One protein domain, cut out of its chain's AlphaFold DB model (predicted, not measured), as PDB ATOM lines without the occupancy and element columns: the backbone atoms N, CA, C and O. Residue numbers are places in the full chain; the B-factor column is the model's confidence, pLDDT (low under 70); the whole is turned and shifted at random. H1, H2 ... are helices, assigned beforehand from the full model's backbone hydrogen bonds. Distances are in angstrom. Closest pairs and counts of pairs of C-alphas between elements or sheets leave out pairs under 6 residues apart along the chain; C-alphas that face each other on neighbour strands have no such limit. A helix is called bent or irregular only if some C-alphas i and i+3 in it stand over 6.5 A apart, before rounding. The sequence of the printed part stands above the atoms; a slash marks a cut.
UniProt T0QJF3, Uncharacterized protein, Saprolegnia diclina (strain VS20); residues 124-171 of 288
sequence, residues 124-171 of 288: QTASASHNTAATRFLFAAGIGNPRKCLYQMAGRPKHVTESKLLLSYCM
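Overview. This is residues 124 to 171 of the 288 residues of an uncharacterized protein of Saprolegnia diclina (strain VS20) (UniProt T0QJF3). The longest helix, H4, lies side by side with H3 in a helical hairpin, and the short H1 and H2, which meet at a corner, make the other part. The printed part has 48 residues with four named helices, H1 to H4 in order, and no named strand: all helix. It is compact, with a radius of gyration of the C-alphas of 9.4 A and spans of 28 by 21 by 14 A.

Along the chain. Find C-alpha 157 at (291.908, 43.528, 117.885), where H4, residues 157 to 167, begins; it runs 15.4 A from first to last C-alpha and ends at C-alpha 167 at (280.403, 47.582, 127.260). It is irregular: C-alphas 158 and 161 are 8.0 A apart. H3 is residues 146 to 153, 10.4 A; H2, 132 to 140, 12.3 A; H1, 124 to 128, 5.9 A, beginning at (288.176, 58.476, 124.113).

Arrangement. Look at Pro 146 and Leu 166, whose C-alphas, 5.7 A apart, are the closest where H3 and H4 touch, at a shallow tilt of 9 degrees, opposite ways. H1 and H3 only just touch, with 3 pairs of C-alphas within 8 A, the closest Gln 124 and Cys 149 at 5.7 A. H1 and H2 touch only at the corner, closest at the C-alphas of Ala 126 and Thr 135, 5.5 A. Every O i to N i+4 pair is within hydrogen-bond range in H1, H2 and H3, and 5 of 7 in H4.

Size, cuts and confidence. The C-alphas of Ala 141 and Pro 157 are the two farthest apart, 27.7 A. The three links are tight, the printed part has no cut, and no printed residue is under 70 in pLDDT.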
ATOM      1  N   GLN A 124     287.612  58.976 125.361       96.62
ATOM      2  CA  GLN A 124     288.176  58.476 124.113       96.62
ATOM      3  C   GLN A 124     289.702  58.355 124.208       96.62
ATOM      4  O   GLN A 124     290.238  57.302 123.866       96.62
ATOM      5  N   THR A 125     290.394  59.371 124.725       96.56
ATOM      6  CA  THR A 125     291.855  59.371 124.890       96.56
ATOM      7  C   THR A 125     292.321  58.323 125.902       96.56
ATOM      8  O   THR A 125     293.234  57.546 125.605       96.56
ATOM      9  N   ALA A 126     291.665  58.219 127.063       97.69
ATOM     10  CA  ALA A 126     291.966  57.191 128.066       97.69
ATOM     11  C   ALA A 126     291.816  55.770 127.497       97.69
ATOM     12  O   ALA A 126     292.703  54.928 127.636       97.69
ATOM     13  N   SER A 127     290.720  55.520 126.780       97.12
ATOM     14  CA  SER A 127     290.438  54.196 126.222       97.12
ATOM     15  C   SER A 127     291.349  53.876 125.029       97.12
ATOM     16  O   SER A 127     291.826  52.753 124.885       97.12
ATOM     17  N   ALA A 128     291.660  54.859 124.179       95.50
ATOM     18  CA  ALA A 128     292.573  54.673 123.051       95.50
ATOM     19  C   ALA A 128     294.023  54.397 123.490       95.50
ATOM     20  O   ALA A 128     294.749  53.722 122.760       95.50
ATOM     21  N   SER A 129     294.421  54.889 124.667       95.56
ATOM     22  CA  SER A 129     295.745  54.681 125.270       95.56
ATOM     23  C   SER A 129     295.842  53.439 126.167       95.56
ATOM     24  O   SER A 129     296.873  53.236 126.802       95.56
ATOM     25  N   HIS A 130     294.806  52.589 126.206       96.38
ATOM     26  CA  HIS A 130     294.742  51.387 127.054       96.38
ATOM     27  C   HIS A 130     294.834  51.679 128.562       96.38
ATOM     28  O   HIS A 130     295.195  50.819 129.369       96.38
ATOM     29  N   ASN A 131     294.486  52.900 128.974       96.44
ATOM     30  CA  ASN A 131     294.593  53.320 130.361       96.44
ATOM     31  C   ASN A 131     293.314  52.998 131.142       96.44
ATOM     32  O   ASN A 131     292.450  53.841 131.377       96.44
ATOM     33  N   THR A 132     293.210  51.741 131.572       96.38
ATOM     34  CA  THR A 132     292.041  51.222 132.301       96.38
ATOM     35  C   THR A 132     291.754  51.995 133.597       96.38
ATOM     36  O   THR A 132     290.586  52.161 133.956       96.38
ATOM     37  N   ALA A 133     292.787  52.475 134.299       96.88
ATOM     38  CA  ALA A 133     292.619  53.256 135.524       96.88
ATOM     39  C   ALA A 133     291.940  54.602 135.227       96.88
ATOM     40  O   ALA A 133     290.925  54.923 135.844       96.88
ATOM     41  N   ALA A 134     292.424  55.319 134.210       97.62
ATOM     42  CA  ALA A 134     291.815  56.559 133.746       97.62
ATOM     43  C   ALA A 134     290.385  56.356 133.238       97.62
ATOM     44  O   ALA A 134     289.493  57.115 133.601       97.62
ATOM     45  N   THR A 135     290.136  55.308 132.448       98.06
ATOM     46  CA  THR A 135     288.787  54.998 131.953       98.06
ATOM     47  C   THR A 135     287.805  54.767 133.108       98.06
ATOM     48  O   THR A 135     286.715  55.334 133.103       98.06
ATOM     49  N   ARG A 136     288.186  53.989 134.133       97.25
ATOM     50  CA  ARG A 136     287.341  53.769 135.324       97.25
ATOM     51  C   ARG A 136     287.124  55.043 136.131       97.25
ATOM     52  O   ARG A 136     286.002  55.293 136.559       97.25
ATOM     53  N   PHE A 137     288.177  55.836 136.313       97.56
ATOM     54  CA  PHE A 137     288.098  57.134 136.976       97.56
ATOM     55  C   PHE A 137     287.091  58.060 136.272       97.56
ATOM     56  O   PHE A 137     286.181  58.581 136.915       97.56
ATOM     57  N   LEU A 138     287.188  58.196 134.945       98.12
ATOM     58  CA  LEU A 138     286.277  59.030 134.156       98.12
ATOM     59  C   LEU A 138     284.830  58.533 134.240       98.12
ATOM     60  O   LEU A 138     283.917  59.344 134.373       98.12
ATOM     61  N   PHE A 139     284.608  57.215 134.251       96.31
ATOM     62  CA  PHE A 139     283.271  56.660 134.465       96.31
ATOM     63  C   PHE A 139     282.705  56.947 135.849       96.31
ATOM     64  O   PHE A 139     281.547  57.347 135.950       96.31
ATOM     65  N   ALA A 140     283.505  56.784 136.902       96.12
ATOM     66  CA  ALA A 140     283.086  57.113 138.262       96.12
ATOM     67  C   ALA A 140     282.734  58.603 138.404       96.12
ATOM     68  O   ALA A 140     281.821  58.955 139.144       96.12
ATOM     69  N   ALA A 141     283.413  59.470 137.648       96.25
ATOM     70  CA  ALA A 141     283.133  60.900 137.588       96.25
ATOM     71  C   ALA A 141     281.951  61.279 136.667       96.25
ATOM     72  O   ALA A 141     281.619  62.461 136.566       96.25
ATOM     73  N   GLY A 142     281.327  60.314 135.979       96.50
ATOM     74  CA  GLY A 142     280.251  60.567 135.014       96.50
ATOM     75  C   GLY A 142     280.709  61.315 133.757       96.50
ATOM     76  O   GLY A 142     279.922  62.044 133.158       96.50
ATOM     77  N   ILE A 143     281.981  61.181 133.368       97.75
ATOM     78  CA  ILE A 143     282.585  61.921 132.255       97.75
ATOM     79  C   ILE A 143     282.621  61.063 130.987       97.75
ATOM     80  O   ILE A 143     283.235  59.995 130.935       97.75
ATOM     81  N   GLY A 144     282.025  61.604 129.925       96.62
ATOM     82  CA  GLY A 144     282.082  61.080 128.564       96.62
ATOM     83  C   GLY A 144     280.898  60.209 128.151       96.62
ATOM     84  O   GLY A 144     279.890  60.107 128.841       96.62
ATOM     85  N   ASN A 145     281.009  59.617 126.958       97.44
ATOM     86  CA  ASN A 145     279.947  58.829 126.338       97.44
ATOM     87  C   ASN A 145     280.451  57.409 126.002       97.44
ATOM     88  O   ASN A 145     281.068  57.214 124.944       97.44
ATOM     89  N   PRO A 146     280.202  56.402 126.868       97.50
ATOM     90  CA  PRO A 146     280.697  55.037 126.669       97.50
ATOM     91  C   PRO A 146     280.232  54.427 125.350       97.50
ATOM     92  O   PRO A 146     281.019  53.775 124.669       97.50
ATOM     93  N   ARG A 147     278.984  54.682 124.942       97.94
ATOM     94  CA  ARG A 147     278.418  54.136 123.703       97.94
ATOM     95  C   ARG A 147     279.110  54.686 122.464       97.94
ATOM     96  O   ARG A 147     279.438  53.920 121.557       97.94
ATOM     97  N   LYS A 148     279.365  55.998 122.423       97.50
ATOM     98  CA  LYS A 148     280.113  56.639 121.328       97.50
ATOM     99  C   LYS A 148     281.553  56.125 121.276       97.50
ATOM    100  O   LYS A 148     282.032  55.769 120.198       97.50
ATOM    101  N   CYS A 149     282.207  56.019 122.432       97.31
ATOM    102  CA  CYS A 149     283.570  55.504 122.544       97.31
ATOM    103  C   CYS A 149     283.660  54.039 122.075       97.31
ATOM    104  O   CYS A 149     284.455  53.705 121.191       97.31
ATOM    105  N   LEU A 150     282.762  53.174 122.561       97.19
ATOM    106  CA  LEU A 150     282.684  51.774 122.145       97.19
ATOM    107  C   LEU A 150     282.398  51.658 120.646       97.19
ATOM    108  O   LEU A 150     283.047  50.870 119.968       97.19
ATOM    109  N   TYR A 151     281.510  52.484 120.086       96.44
ATOM    110  CA  TYR A 151     281.254  52.505 118.642       96.44
ATOM    111  C   TYR A 151     282.522  52.787 117.821       96.44
ATOM    112  O   TYR A 151     282.743  52.166 116.781       96.44
ATOM    113  N   GLN A 152     283.411  53.665 118.286       95.12
ATOM    114  CA  GLN A 152     284.668  53.958 117.591       95.12
ATOM    115  C   GLN A 152     285.702  52.826 117.713       95.12
ATOM    116  O   GLN A 152     286.461  52.601 116.763       95.12
ATOM    117  N   MET A 153     285.702  52.087 118.827       94.00
ATOM    118  CA  MET A 153     286.747  51.113 119.177       94.00
ATOM    119  C   MET A 153     286.389  49.650 118.890       94.00
ATOM    120  O   MET A 153     287.282  48.864 118.560       94.00
ATOM    121  N   ALA A 154     285.110  49.285 118.992       93.25
ATOM    122  CA  ALA A 154     284.628  47.908 118.933       93.25
ATOM    123  C   ALA A 154     285.112  47.179 117.672       93.25
ATOM    124  O   ALA A 154     285.247  47.776 116.605       93.25
ATOM    125  N   GLY A 155     285.399  45.881 117.787       90.38
ATOM    126  CA  GLY A 155     285.861  45.039 116.676       90.38
ATOM    127  C   GLY A 155     287.332  45.214 116.271       90.38
ATOM    128  O   GLY A 155     287.829  44.434 115.456       90.38
ATOM    129  N   ARG A 156     288.066  46.177 116.848       92.12
ATOM    130  CA  ARG A 156     289.517  46.322 116.641       92.12
ATOM    131  C   ARG A 156     290.285  45.368 117.570       92.12
ATOM    132  O   ARG A 156     290.095  45.458 118.781       92.12
ATOM    133  N   PRO A 157     291.198  44.512 117.060       91.50
ATOM    134  CA  PRO A 157     291.908  43.528 117.885       91.50
ATOM    135  C   PRO A 157     292.675  44.121 119.072       91.50
ATOM    136  O   PRO A 157     292.654  43.550 120.154       91.50
ATOM    137  N   LYS A 158     293.295  45.295 118.896       94.06
ATOM    138  CA  LYS A 158     294.047  45.951 119.973       94.06
ATOM    139  C   LYS A 158     293.173  46.447 121.130       94.06
ATOM    140  O   LYS A 158     293.688  46.601 122.219       94.06
ATOM    141  N   HIS A 159     291.873  46.660 120.917       94.75
ATOM    142  CA  HIS A 159     290.968  47.271 121.898       94.75
ATOM    143  C   HIS A 159     289.981  46.280 122.527       94.75
ATOM    144  O   HIS A 159     288.902  46.680 122.963       94.75
ATOM    145  N   VAL A 160     290.268  44.975 122.523       94.00
ATOM    146  CA  VAL A 160     289.325  43.970 123.051       94.00
ATOM    147  C   VAL A 160     289.066  44.184 124.543       94.00
ATOM    148  O   VAL A 160     287.910  44.158 124.962       94.00
ATOM    149  N   THR A 161     290.112  44.433 125.331       95.56
ATOM    150  CA  THR A 161     290.002  44.662 126.779       95.56
ATOM    151  C   THR A 161     289.197  45.921 127.084       95.56
ATOM    152  O   THR A 161     288.249  45.869 127.866       95.56
ATOM    153  N   GLU A 162     289.496  47.031 126.411       96.69
ATOM    154  CA  GLU A 162     288.772  48.287 126.605       96.69
ATOM    155  C   GLU A 162     287.337  48.176 126.107       96.69
ATOM    156  O   GLU A 162     286.434  48.665 126.766       96.69
ATOM    157  N   SER A 163     287.088  47.477 124.997       96.62
ATOM    158  CA  SER A 163     285.721  47.277 124.504       96.62
ATOM    159  C   SER A 163     284.871  46.484 125.499       96.62
ATOM    160  O   SER A 163     283.707  46.823 125.698       96.62
ATOM    161  N   LYS A 164     285.447  45.465 126.158       96.94
ATOM    162  CA  LYS A 164     284.779  44.723 127.243       96.94
ATOM    163  C   LYS A 164     284.469  45.625 128.435       96.94
ATOM    164  O   LYS A 164     283.361  45.569 128.954       96.94
ATOM    165  N   LEU A 165     285.425  46.464 128.836       96.88
ATOM    166  CA  LEU A 165     285.228  47.432 129.914       96.88
ATOM    167  C   LEU A 165     284.140  48.452 129.560       96.88
ATOM    168  O   LEU A 165     283.217  48.638 130.333       96.88
ATOM    169  N   LEU A 166     284.213  49.095 128.393       97.50
ATOM    170  CA  LEU A 166     283.236  50.098 127.954       97.50
ATOM    171  C   LEU A 166     281.822  49.510 127.862       97.50
ATOM    172  O   LEU A 166     280.855  50.193 128.195       97.50
ATOM    173  N   LEU A 167     281.693  48.250 127.428       97.62
ATOM    174  CA  LEU A 167     280.403  47.582 127.260       97.62
ATOM    175  C   LEU A 167     279.595  47.531 128.564       97.62
ATOM    176  O   LEU A 167     278.396  47.804 128.518       97.62
ATOM    177  N   SER A 168     280.231  47.292 129.718       96.31
ATOM    178  CA  SER A 168     279.526  47.263 131.011       96.31
ATOM    179  C   SER A 168     278.934  48.616 131.416       96.31
ATOM    180  O   SER A 168     278.038  48.658 132.251       96.31
ATOM    181  N   TYR A 169     279.405  49.715 130.818       97.12
ATOM    182  CA  TYR A 169     278.885  51.070 131.041       97.12
ATOM    183  C   TYR A 169     277.955  51.550 129.915       97.12
ATOM    184  O   TYR A 169     277.442  52.664 129.971       97.12
ATOM    185  N   CYS A 170     277.739  50.749 128.867       97.62
ATOM    186  CA  CYS A 170     276.887  51.128 127.736       97.62
ATOM    187  C   CYS A 170     275.406  50.787 127.941       97.62
ATOM    188  O   CYS A 170     274.577  51.253 127.159       97.62
ATOM    189  N   MET A 171     275.073  49.932 128.907       97.50
ATOM    190  CA  MET A 171     273.732  49.368 129.045       97.50
ATOM    191  C   MET A 171     272.893  50.180 130.030       97.50
ATOM    192  O   MET A 171     273.273  50.355 131.186       97.50
TER     193      MET A 171